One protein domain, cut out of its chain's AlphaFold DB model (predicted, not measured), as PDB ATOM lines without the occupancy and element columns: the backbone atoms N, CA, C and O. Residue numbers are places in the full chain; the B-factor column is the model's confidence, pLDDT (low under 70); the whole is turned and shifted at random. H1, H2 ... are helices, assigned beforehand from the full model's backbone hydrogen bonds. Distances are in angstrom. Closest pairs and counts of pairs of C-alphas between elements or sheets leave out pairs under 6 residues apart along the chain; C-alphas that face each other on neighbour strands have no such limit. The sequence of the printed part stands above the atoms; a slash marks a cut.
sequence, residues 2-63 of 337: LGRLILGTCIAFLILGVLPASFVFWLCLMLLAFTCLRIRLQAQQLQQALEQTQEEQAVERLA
ATOM      1  N   LEU A   2     307.195 142.632 294.944       75.38
ATOM      2  CA  LEU A   2     306.039 141.889 295.486       75.38
ATOM      3  C   LEU A   2     305.088 142.699 296.402       75.38
ATOM      4  O   LEU A   2     303.879 142.674 296.201       75.38
ATOM      5  N   GLY A   3     305.613 143.494 297.343       72.12
ATOM      6  CA  GLY A   3     304.782 144.299 298.255       72.12
ATOM      7  C   GLY A   3     303.895 145.360 297.580       72.12
ATOM      8  O   GLY A   3     302.826 145.666 298.096       72.12
ATOM      9  N   ARG A   4     304.287 145.887 296.405       80.31
ATOM     10  CA  ARG A   4     303.450 146.830 295.634       80.31
ATOM     11  C   ARG A   4     302.280 146.127 294.939       80.31
ATOM     12  O   ARG A   4     301.204 146.707 294.855       80.31
ATOM     13  N   LEU A   5     302.477 144.882 294.499       80.31
ATOM     14  CA  LEU A   5     301.418 144.046 293.923       80.31
ATOM     15  C   LEU A   5     300.383 143.664 294.986       80.31
ATOM     16  O   LEU A   5     299.197 143.869 294.761       80.31
ATOM     17  N   ILE A   6     300.837 143.215 296.162       78.88
ATOM     18  CA  ILE A   6     299.954 142.862 297.287       78.88
ATOM     19  C   ILE A   6     299.106 144.072 297.704       78.88
ATOM     20  O   ILE A   6     297.881 143.976 297.744       78.88
ATOM     21  N   LEU A   7     299.736 145.236 297.922       77.88
ATOM     22  CA  LEU A   7     299.022 146.457 298.303       77.88
ATOM     23  C   LEU A   7     298.001 146.890 297.234       77.88
ATOM     24  O   LEU A   7     296.863 147.204 297.574       77.88
ATOM     25  N   GLY A   8     298.369 146.838 295.947       82.00
ATOM     26  CA  GLY A   8     297.462 147.144 294.837       82.00
ATOM     27  C   GLY A   8     296.263 146.193 294.753       82.00
ATOM     28  O   GLY A   8     295.132 146.650 294.600       82.00
ATOM     29  N   THR A   9     296.478 144.883 294.926       81.38
ATOM     30  CA  THR A   9     295.379 143.904 294.941       81.38
ATOM     31  C   THR A   9     294.451 144.095 296.138       81.38
ATOM     32  O   THR A   9     293.236 144.103 295.960       81.38
ATOM     33  N   CYS A  10     294.986 144.335 297.340       73.19
ATOM     34  CA  CYS A  10     294.163 144.585 298.525       73.19
ATOM     35  C   CYS A  10     293.309 145.853 298.380       73.19
ATOM     36  O   CYS A  10     292.155 145.835 298.794       73.19
ATOM     37  N   ILE A  11     293.831 146.915 297.749       80.50
ATOM     38  CA  ILE A  11     293.071 148.140 297.444       80.50
ATOM     39  C   ILE A  11     291.967 147.871 296.407       80.50
ATOM     40  O   ILE A  11     290.840 148.326 296.589       80.50
ATOM     41  N   ALA A  12     292.241 147.095 295.353       82.00
ATOM     42  CA  ALA A  12     291.235 146.755 294.343       82.00
ATOM     43  C   ALA A  12     290.065 145.942 294.931       82.00
ATOM     44  O   ALA A  12     288.902 146.277 294.710       82.00
ATOM     45  N   PHE A  13     290.359 144.917 295.738       78.12
ATOM     46  CA  PHE A  13     289.335 144.113 296.419       78.12
ATOM     47  C   PHE A  13     288.536 144.901 297.472       78.12
ATOM     48  O   PHE A  13     287.361 144.606 297.699       78.12
ATOM     49  N   LEU A  14     289.153 145.920 298.075       72.31
ATOM     50  CA  LEU A  14     288.502 146.898 298.949       72.31
ATOM     51  C   LEU A  14     287.449 147.729 298.206       72.31
ATOM     52  O   LEU A  14     286.317 147.846 298.665       72.31
ATOM     53  N   ILE A  15     287.820 148.276 297.043       79.88
ATOM     54  CA  ILE A  15     286.943 149.106 296.199       79.88
ATOM     55  C   ILE A  15     285.773 148.284 295.641       79.88
ATOM     56  O   ILE A  15     284.667 148.799 295.509       79.88
ATOM     57  N   LEU A  16     285.993 146.995 295.368       84.44
ATOM     58  CA  LEU A  16     284.953 146.058 294.931       84.44
ATOM     59  C   LEU A  16     283.963 145.657 296.046       84.44
ATOM     60  O   LEU A  16     283.004 144.945 295.764       84.44
ATOM     61  N   GLY A  17     284.177 146.071 297.303       78.81
ATOM     62  CA  GLY A  17     283.261 145.800 298.422       78.81
ATOM     63  C   GLY A  17     283.175 144.329 298.856       78.81
ATOM     64  O   GLY A  17     282.289 143.970 299.627       78.81
ATOM     65  N   VAL A  18     284.080 143.472 298.371       84.19
ATOM     66  CA  VAL A  18     284.023 142.008 298.559       84.19
ATOM     67  C   VAL A  18     284.474 141.575 299.961       84.19
ATOM     68  O   VAL A  18     284.118 140.487 300.409       84.19
ATOM     69  N   LEU A  19     285.243 142.406 300.677       80.00
ATOM     70  CA  LEU A  19     285.711 142.101 302.032       80.00
ATOM     71  C   LEU A  19     285.047 142.996 303.087       80.00
ATOM     72  O   LEU A  19     284.957 144.209 302.892       80.00
ATOM     73  N   PRO A  20     284.641 142.433 304.242       87.06
ATOM     74  CA  PRO A  20     284.065 143.213 305.328       87.06
ATOM     75  C   PRO A  20     285.110 144.159 305.935       87.06
ATOM     76  O   PRO A  20     286.289 143.816 306.061       87.06
ATOM     77  N   ALA A  21     284.665 145.334 306.387       84.62
ATOM     78  CA  ALA A  21     285.534 146.371 306.957       84.62
ATOM     79  C   ALA A  21     286.400 145.878 308.139       84.62
ATOM     80  O   ALA A  21     287.521 146.348 308.332       84.62
ATOM     81  N   SER A  22     285.922 144.880 308.892       88.75
ATOM     82  CA  SER A  22     286.670 144.218 309.968       88.75
ATOM     83  C   SER A  22     287.927 143.488 309.477       88.75
ATOM     84  O   SER A  22     288.964 143.547 310.141       88.75
ATOM     85  N   PHE A  23     287.875 142.842 308.307       88.81
ATOM     86  CA  PHE A  23     289.028 142.155 307.719       88.81
ATOM     87  C   PHE A  23     290.082 143.156 307.237       88.81
ATOM     88  O   PHE A  23     291.277 142.966 307.454       88.81
ATOM     89  N   VAL A  24     289.634 144.259 306.635       84.00
ATOM     90  CA  VAL A  24     290.499 145.357 306.178       84.00
ATOM     91  C   VAL A  24     291.269 145.971 307.346       84.00
ATOM     92  O   VAL A  24     292.479 146.176 307.252       84.00
ATOM     93  N   PHE A  25     290.577 146.228 308.457       87.56
ATOM     94  CA  PHE A  25     291.181 146.750 309.678       87.56
ATOM     95  C   PHE A  25     292.270 145.810 310.218       87.56
ATOM     96  O   PHE A  25     293.394 146.248 310.471       87.56
ATOM     97  N   TRP A  26     291.987 144.504 310.294       92.81
ATOM     98  CA  TRP A  26     292.966 143.489 310.699       92.81
ATOM     99  C   TRP A  26     294.166 143.377 309.751       92.81
ATOM    100  O   TRP A  26     295.302 143.283 310.215       92.81
ATOM    101  N   LEU A  27     293.942 143.435 308.434       86.00
ATOM    102  CA  LEU A  27     295.018 143.428 307.441       86.00
ATOM    103  C   LEU A  27     295.929 144.656 307.606       86.00
ATOM    104  O   LEU A  27     297.152 144.529 307.583       86.00
ATOM    105  N   CYS A  28     295.339 145.836 307.823       86.62
ATOM    106  CA  CYS A  28     296.079 147.073 308.066       86.62
ATOM    107  C   CYS A  28     296.936 146.972 309.341       86.62
ATOM    108  O   CYS A  28     298.134 147.253 309.294       86.62
ATOM    109  N   LEU A  29     296.367 146.478 310.449       91.94
ATOM    110  CA  LEU A  29     297.104 146.243 311.697       91.94
ATOM    111  C   LEU A  29     298.251 145.234 311.533       91.94
ATOM    112  O   LEU A  29     299.343 145.470 312.046       91.94
ATOM    113  N   MET A  30     298.045 144.142 310.791       93.12
ATOM    114  CA  MET A  30     299.102 143.164 310.496       93.12
ATOM    115  C   MET A  30     300.237 143.767 309.656       93.12
ATOM    116  O   MET A  30     301.411 143.534 309.949       93.12
ATOM    117  N   LEU A  31     299.917 144.586 308.649       88.25
ATOM    118  CA  LEU A  31     300.919 145.282 307.833       88.25
ATOM    119  C   LEU A  31     301.681 146.350 308.637       88.25
ATOM    120  O   LEU A  31     302.900 146.474 308.484       88.25
ATOM    121  N   LEU A  32     301.003 147.075 309.533       92.81
ATOM    122  CA  LEU A  32     301.624 148.007 310.482       92.81
ATOM    123  C   LEU A  32     302.574 147.273 311.441       92.81
ATOM    124  O   LEU A  32     303.742 147.638 311.548       92.81
ATOM    125  N   ALA A  33     302.129 146.178 312.065       95.06
ATOM    126  CA  ALA A  33     302.971 145.369 312.946       95.06
ATOM    127  C   ALA A  33     304.210 144.810 312.217       95.06
ATOM    128  O   ALA A  33     305.329 144.905 312.727       95.06
ATOM    129  N   PHE A  34     304.035 144.289 310.997       94.69
ATOM    130  CA  PHE A  34     305.133 143.760 310.185       94.69
ATOM    131  C   PHE A  34     306.130 144.849 309.758       94.69
ATOM    132  O   PHE A  34     307.342 144.639 309.828       94.69
ATOM    133  N   THR A  35     305.651 146.030 309.355       89.56
ATOM    134  CA  THR A  35     306.532 147.158 309.004       89.56
ATOM    135  C   THR A  35     307.280 147.694 310.224       89.56
ATOM    136  O   THR A  35     308.497 147.857 310.143       89.56
ATOM    137  N   CYS A  36     306.625 147.850 311.379       95.56
ATOM    138  CA  CYS A  36     307.290 148.188 312.642       95.56
ATOM    139  C   CYS A  36     308.363 147.161 313.040       95.56
ATOM    140  O   CYS A  36     309.458 147.554 313.447       95.56
ATOM    141  N   LEU A  37     308.092 145.858 312.889       96.00
ATOM    142  CA  LEU A  37     309.068 144.804 313.184       96.00
ATOM    143  C   LEU A  37     310.285 144.879 312.252       96.00
ATOM    144  O   LEU A  37     311.419 144.806 312.726       96.00
ATOM    145  N   ARG A  38     310.077 145.094 310.945       95.12
ATOM    146  CA  ARG A  38     311.187 145.271 309.992       95.12
ATOM    147  C   ARG A  38     312.018 146.520 310.276       95.12
ATOM    148  O   ARG A  38     313.237 146.442 310.173       95.12
ATOM    149  N   ILE A  39     311.387 147.633 310.660       94.50
ATOM    150  CA  ILE A  39     312.093 148.866 311.043       94.50
ATOM    151  C   ILE A  39     312.960 148.623 312.286       94.50
ATOM    152  O   ILE A  39     314.130 148.994 312.282       94.50
ATOM    153  N   ARG A  40     312.431 147.946 313.318       96.56
ATOM    154  CA  ARG A  40     313.217 147.585 314.513       96.56
ATOM    155  C   ARG A  40     314.398 146.677 314.178       96.56
ATOM    156  O   ARG A  40     315.503 146.955 314.626       96.56
ATOM    157  N   LEU A  41     314.185 145.647 313.356       97.31
ATOM    158  CA  LEU A  41     315.252 144.733 312.946       97.31
ATOM    159  C   LEU A  41     316.355 145.468 312.163       97.31
ATOM    160  O   LEU A  41     317.536 145.287 312.439       97.31
ATOM    161  N   GLN A  42     315.975 146.350 311.234       95.31
ATOM    162  CA  GLN A  42     316.923 147.160 310.465       95.31
ATOM    163  C   GLN A  42     317.681 148.165 311.350       95.31
ATOM    164  O   GLN A  42     318.871 148.387 311.132       95.31
ATOM    165  N   ALA A  43     317.029 148.741 312.366       96.06
ATOM    166  CA  ALA A  43     317.686 149.604 313.346       96.06
ATOM    167  C   ALA A  43     318.721 148.833 314.186       96.06
ATOM    168  O   ALA A  43     319.834 149.321 314.361       96.06
ATOM    169  N   GLN A  44     318.401 147.610 314.629       97.25
ATOM    170  CA  GLN A  44     319.355 146.744 315.336       97.25
ATOM    171  C   GLN A  44     320.569 146.392 314.462       97.25
ATOM    172  O   GLN A  44     321.700 146.496 314.930       97.25
ATOM    173  N   GLN A  45     320.357 146.050 313.185       97.25
ATOM    174  CA  GLN A  45     321.457 145.775 312.251       97.25
ATOM    175  C   GLN A  45     322.355 146.999 312.018       97.25
ATOM    176  O   GLN A  45     323.575 146.863 311.978       97.25
ATOM    177  N   LEU A  46     321.771 148.198 311.890       97.12
ATOM    178  CA  LEU A  46     322.541 149.437 311.747       97.12
ATOM    179  C   LEU A  46     323.364 149.740 313.006       97.12
ATOM    180  O   LEU A  46     324.515 150.151 312.893       97.12
ATOM    181  N   GLN A  47     322.792 149.519 314.191       96.38
ATOM    182  CA  GLN A  47     323.485 149.745 315.457       96.38
ATOM    183  C   GLN A  47     324.694 148.809 315.612       96.38
ATOM    184  O   GLN A  47     325.778 149.284 315.933       96.38
ATOM    185  N   GLN A  48     324.546 147.521 315.278       96.31
ATOM    186  CA  GLN A  48     325.664 146.565 315.262       96.31
ATOM    187  C   GLN A  48     326.771 146.970 314.276       96.31
ATOM    188  O   GLN A  48     327.948 146.894 314.614       96.31
ATOM    189  N   ALA A  49     326.409 147.444 313.078       95.25
ATOM    190  CA  ALA A  49     327.389 147.910 312.096       95.25
ATOM    191  C   ALA A  49     328.164 149.150 312.584       95.25
ATOM    192  O   ALA A  49     329.369 149.244 312.365       95.25
ATOM    193  N   LEU A  50     327.497 150.087 313.271       95.19
ATOM    194  CA  LEU A  50     328.163 151.247 313.874       95.19
ATOM    195  C   LEU A  50     329.138 150.831 314.983       95.19
ATOM    196  O   LEU A  50     330.262 151.331 315.011       95.19
ATOM    197  N   GLU A  51     328.740 149.893 315.843       94.31
ATOM    198  CA  GLU A  51     329.579 149.372 316.929       94.31
ATOM    199  C   GLU A  51     330.864 148.731 316.374       94.31
ATOM    200  O   GLU A  51     331.959 149.103 316.790       94.31
ATOM    201  N   GLN A  52     330.753 147.911 315.320       92.50
ATOM    202  CA  GLN A  52     331.914 147.351 314.614       92.50
ATOM    203  C   GLN A  52     332.839 148.436 314.038       92.50
ATOM    204  O   GLN A  52     334.052 148.367 314.228       92.50
ATOM    205  N   THR A  53     332.298 149.484 313.400       88.88
ATOM    206  CA  THR A  53     333.146 150.590 312.903       88.88
ATOM    207  C   THR A  53     333.817 151.384 314.028       88.88
ATOM    208  O   THR A  53     334.904 151.925 313.829       88.88
ATOM    209  N   GLN A  54     333.205 151.450 315.216       89.69
ATOM    210  CA  GLN A  54     333.810 152.078 316.389       89.69
ATOM    211  C   GLN A  54     334.958 151.223 316.947       89.69
ATOM    212  O   GLN A  54     335.992 151.782 317.313       89.69
ATOM    213  N   GLU A  55     334.812 149.895 316.977       88.38
ATOM    214  CA  GLU A  55     335.888 148.974 317.364       88.38
ATOM    215  C   GLU A  55     337.072 149.039 316.387       88.38
ATOM    216  O   GLU A  55     338.210 149.205 316.827       88.38
ATOM    217  N   GLU A  56     336.826 149.014 315.071       81.00
ATOM    218  CA  GLU A  56     337.884 149.161 314.057       81.00
ATOM    219  C   GLU A  56     338.639 150.495 314.211       81.00
ATOM    220  O   GLU A  56     339.872 150.512 314.264       81.00
ATOM    221  N   GLN A  57     337.921 151.612 314.390       79.56
ATOM    222  CA  GLN A  57     338.544 152.920 314.633       79.56
ATOM    223  C   GLN A  57     339.284 153.001 315.977       79.56
ATOM    224  O   GLN A  57     340.281 153.722 316.083       79.56
ATOM    225  N   ALA A  58     338.831 152.287 317.011       79.88
ATOM    226  CA  ALA A  58     339.528 152.214 318.292       79.88
ATOM    227  C   ALA A  58     340.851 151.439 318.162       79.88
ATOM    228  O   ALA A  58     341.882 151.910 318.649       79.88
ATOM    229  N   VAL A  59     340.847 150.311 317.441       78.94
ATOM    230  CA  VAL A  59     342.061 149.546 317.116       78.94
ATOM    231  C   VAL A  59     343.036 150.396 316.294       78.94
ATOM    232  O   VAL A  59     344.217 150.465 316.637       78.94
ATOM    233  N   GLU A  60     342.562 151.110 315.269       74.25
ATOM    234  CA  GLU A  60     343.420 151.964 314.436       74.25
ATOM    235  C   GLU A  60     344.028 153.135 315.233       74.25
ATOM    236  O   GLU A  60     345.223 153.414 315.117       74.25
ATOM    237  N   ARG A  61     343.257 153.765 316.134       71.56
ATOM    238  CA  ARG A  61     343.767 154.815 317.039       71.56
ATOM    239  C   ARG A  61     344.814 154.308 318.030       71.56
ATOM    240  O   ARG A  61     345.735 155.055 318.347       71.56
ATOM    241  N   LEU A  62     344.694 153.068 318.506       66.88
ATOM    242  CA  LEU A  62     345.691 152.440 319.383       66.88
ATOM    243  C   LEU A  62     346.936 151.965 318.610       66.88
ATOM    244  O   LEU A  62     348.034 151.968 319.164       66.88
ATOM    245  N   ALA A  63     346.798 151.625 317.324       66.69
ATOM    246  CA  ALA A  63     347.915 151.270 316.443       66.69
ATOM    247  C   ALA A  63     348.706 152.497 315.936       66.69
ATOM    248  O   ALA A  63     349.930 152.429 315.793       66.69
TER     249      ALA A  63
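This is residues 2 to 63 of the 337 residues of the protein "RING-type domain-containing protein" of Chlamydomonas reinhardtii (UniProt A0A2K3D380). A short helix, H1, is followed by a tight link at which the backbone folds back into one very long, nearly straight helix, H2, which makes the long axis. H1 lies beside the first part of H2 with a gap between them, and residues 32 to 63 of H2 stick out alone as a long arm. The printed part has 62 residues with two named helices, H1 then H2, and no named strand; the class is all helix. It is extended, with a radius of gyration of the C-alphas of 20.8 A, and spans 67 by 20 by 10 A, a rod.

H1, residues 2 to 15, and H2, residues 21 to 63, are close but not clearly touching; their closest C-alphas, those of Leu 14 and Val 24, are 7.7 A apart. They run opposite ways at a shallow tilt of 22 degrees. In H1 and H2 every O i to N i+4 pair is within hydrogen-bond range.

H1 begins at C-alpha 2 (306.039, 141.889, 295.486) and is 20.4 A long from first to last C-alpha. H2 runs 63.3 A from C-alpha 21 (285.534, 146.371, 306.957) to C-alpha 63 (347.915, 151.270, 316.443).

The two C-alphas farthest apart, those of Gly 17 and Ala 63, are 67.3 A apart. The printed part has no cut. Mean pLDDT of the printed part is 86.2, with residues 62 to 63 under 70.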